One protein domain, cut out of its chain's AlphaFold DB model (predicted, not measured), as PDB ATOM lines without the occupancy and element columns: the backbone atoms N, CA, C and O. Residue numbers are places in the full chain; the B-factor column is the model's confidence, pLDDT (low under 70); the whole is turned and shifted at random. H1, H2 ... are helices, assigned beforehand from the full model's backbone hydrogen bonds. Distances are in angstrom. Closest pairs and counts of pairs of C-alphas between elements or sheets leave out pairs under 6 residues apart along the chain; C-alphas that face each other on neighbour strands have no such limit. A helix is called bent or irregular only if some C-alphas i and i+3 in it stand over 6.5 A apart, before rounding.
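Overview. This is residues 8 to 67 of the 79 residues of the protein "GMC family oxidoreductase" of Candidatus Bathyarchaeota archaeon (UniProt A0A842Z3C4). The longest helix, H3, meets H2 near the first residue of H3, and the two make a steep-angled pair at one end of an open, stretched-out model. At the other end the short helix H1 sits in a loop, joined to the pair by residues 28 to 37, and residues 8 to 16 stick out as a free tail. The printed part has 60 residues, with three named helices in the order H1, H2, H3 and no named strand. Its class is all helix, though under half of the residues, 25 of 60, are in named elements. The whole is extended, with a radius of gyration of the C-alphas of 16.4 A and spans of 39 by 33 by 18 A.

Along the chain. H3 is residues 56 to 66, 15.4 A long from C-alpha 56 at (21.427, -3.012, 46.286) to C-alpha 66 at (13.203, 7.064, 54.463). H3 is irregular, but only just: C-alphas 58 and 61 are 7.0 A apart. H2 is residues 38 to 47, 14.5 A long. H1 is residues 24 to 27, beginning at C-alpha 24 at (9.366, 21.008, 44.093).

Arrangement. H3 and H2 touch, and their closest C-alphas, those of Trp 56 and Tyr 41, are 5.2 A apart. They run opposite ways at a steep tilt of 63 degrees. H1 is apart from H2 and from H3. Every O i to N i+4 pair is within hydrogen-bond range in H2, against 5 of 7 in H3, while H1 is too short for such a pair.

Size, cuts and confidence. The two C-alphas farthest apart, those of Asn 10 and Lys 65, are 43.8 A apart. The printed part has no cut. The links H1 to H2 and H2 to H3 are short. Residues 8 to 16 stand free. The mean pLDDT of the printed part is 91.1, and no printed residue is under 70.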
ATOM      1  N   SER A   8      12.150  10.698  16.397       96.12
ATOM      2  CA  SER A   8      11.610   9.348  16.630       96.12
ATOM      3  C   SER A   8      10.158   9.323  17.138       96.12
ATOM      4  O   SER A   8       9.611   8.254  17.396       96.12
ATOM      5  N   MET A   9       9.521  10.483  17.320       94.94
ATOM      6  CA  MET A   9       8.141  10.618  17.787       94.94
ATOM      7  C   MET A   9       7.305  11.542  16.888       94.94
ATOM      8  O   MET A   9       6.450  12.261  17.409       94.94
ATOM      9  N   ASN A  10       7.524  11.513  15.567       96.00
ATOM     10  CA  ASN A  10       6.850  12.378  14.584       96.00
ATOM     11  C   ASN A  10       7.007  13.872  14.915       96.00
ATOM     12  O   ASN A  10       6.028  14.619  14.909       96.00
ATOM     13  N   ASP A  11       8.217  14.278  15.306       95.88
ATOM     14  CA  ASP A  11       8.567  15.653  15.680       95.88
ATOM     15  C   ASP A  11       7.689  16.254  16.788       95.88
ATOM     16  O   ASP A  11       7.578  17.473  16.943       95.88
ATOM     17  N   ARG A  12       7.075  15.399  17.618       97.19
ATOM     18  CA  ARG A  12       6.291  15.869  18.758       97.19
ATOM     19  C   ARG A  12       7.178  16.597  19.756       97.19
ATOM     20  O   ARG A  12       8.280  16.161  20.094       97.19
ATOM     21  N   VAL A  13       6.618  17.677  20.282       96.38
ATOM     22  CA  VAL A  13       7.158  18.428  21.411       96.38
ATOM     23  C   VAL A  13       6.456  17.950  22.676       96.38
ATOM     24  O   VAL A  13       5.231  18.020  22.778       96.38
ATOM     25  N   VAL A  14       7.226  17.439  23.637       96.06
ATOM     26  CA  VAL A  14       6.686  16.844  24.864       96.06
ATOM     27  C   VAL A  14       6.691  17.884  25.990       96.06
ATOM     28  O   VAL A  14       7.734  18.500  26.243       96.06
ATOM     29  N   PRO A  15       5.557  18.105  26.684       94.69
ATOM     30  CA  PRO A  15       5.531  18.954  27.866       94.69
ATOM     31  C   PRO A  15       6.238  18.265  29.041       94.69
ATOM     32  O   PRO A  15       5.939  17.124  29.380       94.69
ATOM     33  N   LEU A  16       7.157  18.986  29.684       93.19
ATOM     34  CA  LEU A  16       7.893  18.540  30.868       93.19
ATOM     35  C   LEU A  16       7.384  19.328  32.081       93.19
ATOM     36  O   LEU A  16       7.703  20.512  32.251       93.19
ATOM     37  N   GLY A  17       6.531  18.685  32.883       91.50
ATOM     38  CA  GLY A  17       5.967  19.259  34.105       91.50
ATOM     39  C   GLY A  17       7.014  19.330  35.215       91.50
ATOM     40  O   GLY A  17       7.579  18.309  35.591       91.50
ATOM     41  N   MET A  18       7.260  20.531  35.739       93.50
ATOM     42  CA  MET A  18       8.234  20.785  36.806       93.50
ATOM     43  C   MET A  18       7.541  21.526  37.948       93.50
ATOM     44  O   MET A  18       6.873  22.534  37.706       93.50
ATOM     45  N   GLY A  19       7.688  21.040  39.181       93.50
ATOM     46  CA  GLY A  19       7.098  21.691  40.350       93.50
ATOM     47  C   GLY A  19       7.851  22.970  40.712       93.50
ATOM     48  O   GLY A  19       9.044  22.916  41.002       93.50
ATOM     49  N   PHE A  20       7.158  24.112  40.721       94.56
ATOM     50  CA  PHE A  20       7.686  25.404  41.174       94.56
ATOM     51  C   PHE A  20       6.982  25.842  42.466       94.56
ATOM     52  O   PHE A  20       6.184  26.774  42.496       94.56
ATOM     53  N   CYS A  21       7.236  25.104  43.542       95.06
ATOM     54  CA  CYS A  21       6.745  25.390  44.888       95.06
ATOM     55  C   CYS A  21       7.712  24.802  45.926       95.06
ATOM     56  O   CYS A  21       8.639  24.070  45.575       95.06
ATOM     57  N   VAL A  22       7.503  25.092  47.213       96.31
ATOM     58  CA  VAL A  22       8.244  24.411  48.289       96.31
ATOM     59  C   VAL A  22       7.945  22.906  48.212       96.31
ATOM     60  O   VAL A  22       6.788  22.515  48.086       96.31
ATOM     61  N   GLY A  23       8.993  22.078  48.217       95.81
ATOM     62  CA  GLY A  23       8.916  20.639  47.915       95.81
ATOM     63  C   GLY A  23       9.181  20.285  46.442       95.81
ATOM     64  O   GLY A  23       9.573  19.162  46.142       95.81
ATOM     65  N   GLY A  24       9.071  21.235  45.509       96.69
ATOM     66  CA  GLY A  24       9.366  21.008  44.093       96.69
ATOM     67  C   GLY A  24       8.454  19.951  43.463       96.69
ATOM     68  O   GLY A  24       7.247  19.932  43.700       96.69
ATOM     69  N   SER A  25       9.020  19.054  42.653       95.31
ATOM     70  CA  SER A  25       8.242  18.027  41.946       95.31
ATOM     71  C   SER A  25       7.582  16.996  42.868       95.31
ATOM     72  O   SER A  25       6.585  16.401  42.468       95.31
ATOM     73  N   SER A  26       8.072  16.796  44.099       93.12
ATOM     74  CA  SER A  26       7.424  15.871  45.042       93.12
ATOM     75  C   SER A  26       6.050  16.368  45.505       93.12
ATOM     76  O   SER A  26       5.210  15.554  45.862       93.12
ATOM     77  N   ALA A  27       5.786  17.678  45.430       95.25
ATOM     78  CA  ALA A  27       4.500  18.270  45.799       95.25
ATOM     79  C   ALA A  27       3.419  18.145  44.707       95.25
ATOM     80  O   ALA A  27       2.245  18.367  44.987       95.25
ATOM     81  N   ILE A  28       3.801  17.812  43.468       94.75
ATOM     82  CA  ILE A  28       2.885  17.715  42.315       94.75
ATOM     83  C   ILE A  28       2.869  16.324  41.663       94.75
ATOM     84  O   ILE A  28       2.238  16.144  40.622       94.75
ATOM     85  N   ASN A  29       3.610  15.353  42.209       93.19
ATOM     86  CA  ASN A  29       3.691  14.012  41.634       93.19
ATOM     87  C   ASN A  29       2.434  13.177  41.953       93.19
ATOM     88  O   ASN A  29       1.570  13.567  42.734       93.19
ATOM     89  N   GLY A  30       2.333  11.987  41.357       93.00
ATOM     90  CA  GLY A  30       1.217  11.064  41.587       93.00
ATOM     91  C   GLY A  30       1.255  10.305  42.920       93.00
ATOM     92  O   GLY A  30       0.549   9.313  43.048       93.00
ATOM     93  N   MET A  31       2.103  10.706  43.876       92.44
ATOM     94  CA  MET A  31       2.262  10.109  45.217       92.44
ATOM     95  C   MET A  31       2.630   8.613  45.267       92.44
ATOM     96  O   MET A  31       2.685   8.028  46.346       92.44
ATOM     97  N   ALA A  32       2.913   7.981  44.128       87.75
ATOM     98  CA  ALA A  32       3.371   6.600  44.085       87.75
ATOM     99  C   ALA A  32       4.813   6.498  44.600       87.75
ATOM    100  O   ALA A  32       5.715   7.166  44.091       87.75
ATOM    101  N   VAL A  33       5.024   5.626  45.587       86.00
ATOM    102  CA  VAL A  33       6.342   5.325  46.152       86.00
ATOM    103  C   VAL A  33       6.665   3.871  45.845       86.00
ATOM    104  O   VAL A  33       6.100   2.952  46.432       86.00
ATOM    105  N   MET A  34       7.563   3.666  44.890       85.88
ATOM    106  CA  MET A  34       8.092   2.360  44.508       85.88
ATOM    107  C   MET A  34       9.614   2.460  44.443       85.88
ATOM    108  O   MET A  34      10.159   3.522  44.145       85.88
ATOM    109  N   ARG A  35      10.291   1.352  44.731       87.62
ATOM    110  CA  ARG A  35      11.746   1.212  44.592       87.62
ATOM    111  C   ARG A  35      12.057   0.352  43.366       87.62
ATOM    112  O   ARG A  35      11.233  -0.489  43.010       87.62
ATOM    113  N   GLY A  36      13.223   0.560  42.754       87.38
ATOM    114  CA  GLY A  36      13.737  -0.292  41.675       87.38
ATOM    115  C   GLY A  36      14.005  -1.734  42.118       87.38
ATOM    116  O   GLY A  36      13.929  -2.059  43.309       87.38
ATOM    117  N   THR A  37      14.313  -2.600  41.156       90.44
ATOM    118  CA  THR A  37      14.725  -3.986  41.410       90.44
ATOM    119  C   THR A  37      16.193  -4.047  41.828       90.44
ATOM    120  O   THR A  37      16.946  -3.122  41.549       90.44
ATOM    121  N   LYS A  38      16.626  -5.142  42.470       91.44
ATOM    122  CA  LYS A  38      18.040  -5.345  42.841       91.44
ATOM    123  C   LYS A  38      18.987  -5.150  41.645       91.44
ATOM    124  O   LYS A  38      19.959  -4.415  41.765       91.44
ATOM    125  N   ALA A  39      18.639  -5.723  40.492       92.88
ATOM    126  CA  ALA A  39      19.445  -5.630  39.277       92.88
ATOM    127  C   ALA A  39      19.658  -4.184  38.800       92.88
ATOM    128  O   ALA A  39      20.732  -3.868  38.302       92.88
ATOM    129  N   ASP A  40      18.673  -3.296  38.985       92.75
ATOM    130  CA  ASP A  40      18.807  -1.891  38.580       92.75
ATOM    131  C   ASP A  40      19.917  -1.177  39.371       92.75
ATOM    132  O   ASP A  40      20.661  -0.384  38.800       92.75
ATOM    133  N   TYR A  41      20.052  -1.480  40.667       92.25
ATOM    134  CA  TYR A  41      21.092  -0.903  41.526       92.25
ATOM    135  C   TYR A  41      22.447  -1.569  41.309       92.25
ATOM    136  O   TYR A  41      23.465  -0.889  41.266       92.25
ATOM    137  N   ASP A  42      22.470  -2.886  41.106       92.06
ATOM    138  CA  ASP A  42      23.716  -3.600  40.815       92.06
ATOM    139  C   ASP A  42      24.354  -3.062  39.512       92.06
ATOM    140  O   ASP A  42      25.554  -2.799  39.476       92.06
ATOM    141  N   ILE A  43      23.549  -2.742  38.487       93.69
ATOM    142  CA  ILE A  43      24.026  -2.065  37.265       93.69
ATOM    143  C   ILE A  43      24.586  -0.665  37.569       93.69
ATOM    144  O   ILE A  43      25.537  -0.224  36.926       93.69
ATOM    145  N   TRP A  44      24.023   0.071  38.529       92.19
ATOM    146  CA  TRP A  44      24.573   1.378  38.913       92.19
ATOM    147  C   TRP A  44      25.922   1.256  39.610       92.19
ATOM    148  O   TRP A  44      26.777   2.119  39.423       92.19
ATOM    149  N   ALA A  45      26.126   0.190  40.383       91.19
ATOM    150  CA  ALA A  45      27.430  -0.117  40.946       91.19
ATOM    151  C   ALA A  45      28.448  -0.439  39.844       91.19
ATOM    152  O   ALA A  45      29.544   0.109  39.870       91.19
ATOM    153  N   GLU A  46      28.057  -1.224  38.834       90.81
ATOM    154  CA  GLU A  46      28.903  -1.544  37.674       90.81
ATOM    155  C   GLU A  46      29.263  -0.319  36.816       90.81
ATOM    156  O   GLU A  46      30.355  -0.253  36.256       90.81
ATOM    157  N   LEU A  47      28.349   0.647  36.685       91.81
ATOM    158  CA  LEU A  47      28.592   1.903  35.964       91.81
ATOM    159  C   LEU A  47      29.391   2.928  36.786       91.81
ATOM    160  O   LEU A  47      29.823   3.940  36.228       91.81
ATOM    161  N   GLY A  48      29.518   2.712  38.095       87.19
ATOM    162  CA  GLY A  48      30.228   3.592  39.013       87.19
ATOM    163  C   GLY A  48      31.728   3.310  39.086       87.19
ATOM    164  O   GLY A  48      32.269   2.469  38.373       87.19
ATOM    165  N   ASP A  49      32.403   4.036  39.976       83.06
ATOM    166  CA  ASP A  49      33.799   3.762  40.328       83.06
ATOM    167  C   ASP A  49      33.913   2.475  41.175       83.06
ATOM    168  O   ASP A  49      32.927   2.013  41.745       83.06
ATOM    169  N   GLU A  50      35.119   1.908  41.307       77.88
ATOM    170  CA  GLU A  50      35.355   0.633  42.023       77.88
ATOM    171  C   GLU A  50      34.856   0.632  43.486       77.88
ATOM    172  O   GLU A  50      34.495  -0.418  44.012       77.88
ATOM    173  N   ASP A  51      34.771   1.807  44.119       84.00
ATOM    174  CA  ASP A  51      34.276   2.005  45.492       84.00
ATOM    175  C   ASP A  51      32.778   2.389  45.553       84.00
ATOM    176  O   ASP A  51      32.289   2.942  46.547       84.00
ATOM    177  N   SER A  52      32.031   2.159  44.471       86.12
ATOM    178  CA  SER A  52      30.613   2.503  44.371       86.12
ATOM    179  C   SER A  52      29.759   1.684  45.344       86.12
ATOM    180  O   SER A  52      29.732   0.459  45.308       86.12
ATOM    181  N   THR A  53      29.002   2.383  46.192       89.94
ATOM    182  CA  THR A  53      28.018   1.805  47.135       89.94
ATOM    183  C   THR A  53      26.582   1.961  46.631       89.94
ATOM    184  O   THR A  53      25.621   1.933  47.400       89.94
ATOM    185  N   TRP A  54      26.434   2.176  45.320       91.69
ATOM    186  CA  TRP A  54      25.141   2.312  44.647       91.69
ATOM    187  C   TRP A  54      24.497   0.965  44.307       91.69
ATOM    188  O   TRP A  54      23.465   0.943  43.638       91.69
ATOM    189  N   ASP A  55      25.083  -0.132  44.785       91.38
ATOM    190  CA  ASP A  55      24.537  -1.477  44.701       91.38
ATOM    191  C   ASP A  55      23.321  -1.641  45.624       91.38
ATOM    192  O   ASP A  55      22.998  -0.795  46.471       91.38
ATOM    193  N   TRP A  56      22.610  -2.757  45.470       89.62
ATOM    194  CA  TRP A  56      21.427  -3.012  46.286       89.62
ATOM    195  C   TRP A  56      21.723  -3.013  47.789       89.62
ATOM    196  O   TRP A  56      20.919  -2.500  48.575       89.62
ATOM    197  N   GLU A  57      22.850  -3.592  48.206       91.50
ATOM    198  CA  GLU A  57      23.172  -3.739  49.625       91.50
ATOM    199  C   GLU A  57      23.591  -2.408  50.254       91.50
ATOM    200  O   GLU A  57      23.145  -2.107  51.365       91.50
ATOM    201  N   GLY A  58      24.340  -1.570  49.531       91.19
ATOM    202  CA  GLY A  58      24.687  -0.218  49.966       91.19
ATOM    203  C   GLY A  58      23.478   0.717  50.080       91.19
ATOM    204  O   GLY A  58      23.395   1.524  51.010       91.19
ATOM    205  N   MET A  59      22.486   0.569  49.197       90.88
ATOM    206  CA  MET A  59      21.305   1.441  49.159       90.88
ATOM    207  C   MET A  59      20.182   1.023  50.122       90.88
ATOM    208  O   MET A  59      19.407   1.870  50.588       90.88
ATOM    209  N   LEU A  60      20.083  -0.265  50.461       89.81
ATOM    210  CA  LEU A  60      19.007  -0.808  51.295       89.81
ATOM    211  C   LEU A  60      18.825  -0.072  52.644       89.81
ATOM    212  O   LEU A  60      17.680   0.282  52.952       89.81
ATOM    213  N   PRO A  61      19.873   0.240  53.434       90.12
ATOM    214  CA  PRO A  61      19.723   0.946  54.710       90.12
ATOM    215  C   PRO A  61      19.056   2.324  54.575       90.12
ATOM    216  O   PRO A  61      18.305   2.750  55.457       90.12
ATOM    217  N   TYR A  62      19.281   3.024  53.461       89.56
ATOM    218  CA  TYR A  62      18.686   4.339  53.217       89.56
ATOM    219  C   TYR A  62      17.191   4.242  52.918       89.56
ATOM    220  O   TYR A  62      16.413   5.049  53.433       89.56
ATOM    221  N   TYR A  63      16.763   3.224  52.168       86.56
ATOM    222  CA  TYR A  63      15.340   2.984  51.925       86.56
ATOM    223  C   TYR A  63      14.581   2.674  53.215       86.56
ATOM    224  O   TYR A  63      13.481   3.192  53.417       86.56
ATOM    225  N   GLN A  64      15.194   1.907  54.119       86.44
ATOM    226  CA  GLN A  64      14.618   1.611  55.435       86.44
ATOM    227  C   GLN A  64      14.486   2.868  56.306       86.44
ATOM    228  O   GLN A  64      13.518   3.013  57.046       86.44
ATOM    229  N   LYS A  65      15.431   3.811  56.196       88.88
ATOM    230  CA  LYS A  65      15.396   5.079  56.937       88.88
ATOM    231  C   LYS A  65      14.323   6.043  56.423       88.88
ATOM    232  O   LYS A  65      13.708   6.749  57.218       88.88
ATOM    233  N   VAL A  66      14.131   6.113  55.104       85.62
ATOM    234  CA  VAL A  66      13.203   7.064  54.463       85.62
ATOM    235  C   VAL A  66      11.751   6.598  54.556       85.62
ATOM    236  O   VAL A  66      10.856   7.432  54.670       85.62
ATOM    237  N   CYS A  67      11.510   5.284  54.540       71.94
ATOM    238  CA  CYS A  67      10.170   4.711  54.612       71.94
ATOM    239  C   CYS A  67       9.974   3.912  55.915       71.94
ATOM    240  O   CYS A  67      10.064   2.685  55.906       71.94
TER     241      CYS A  67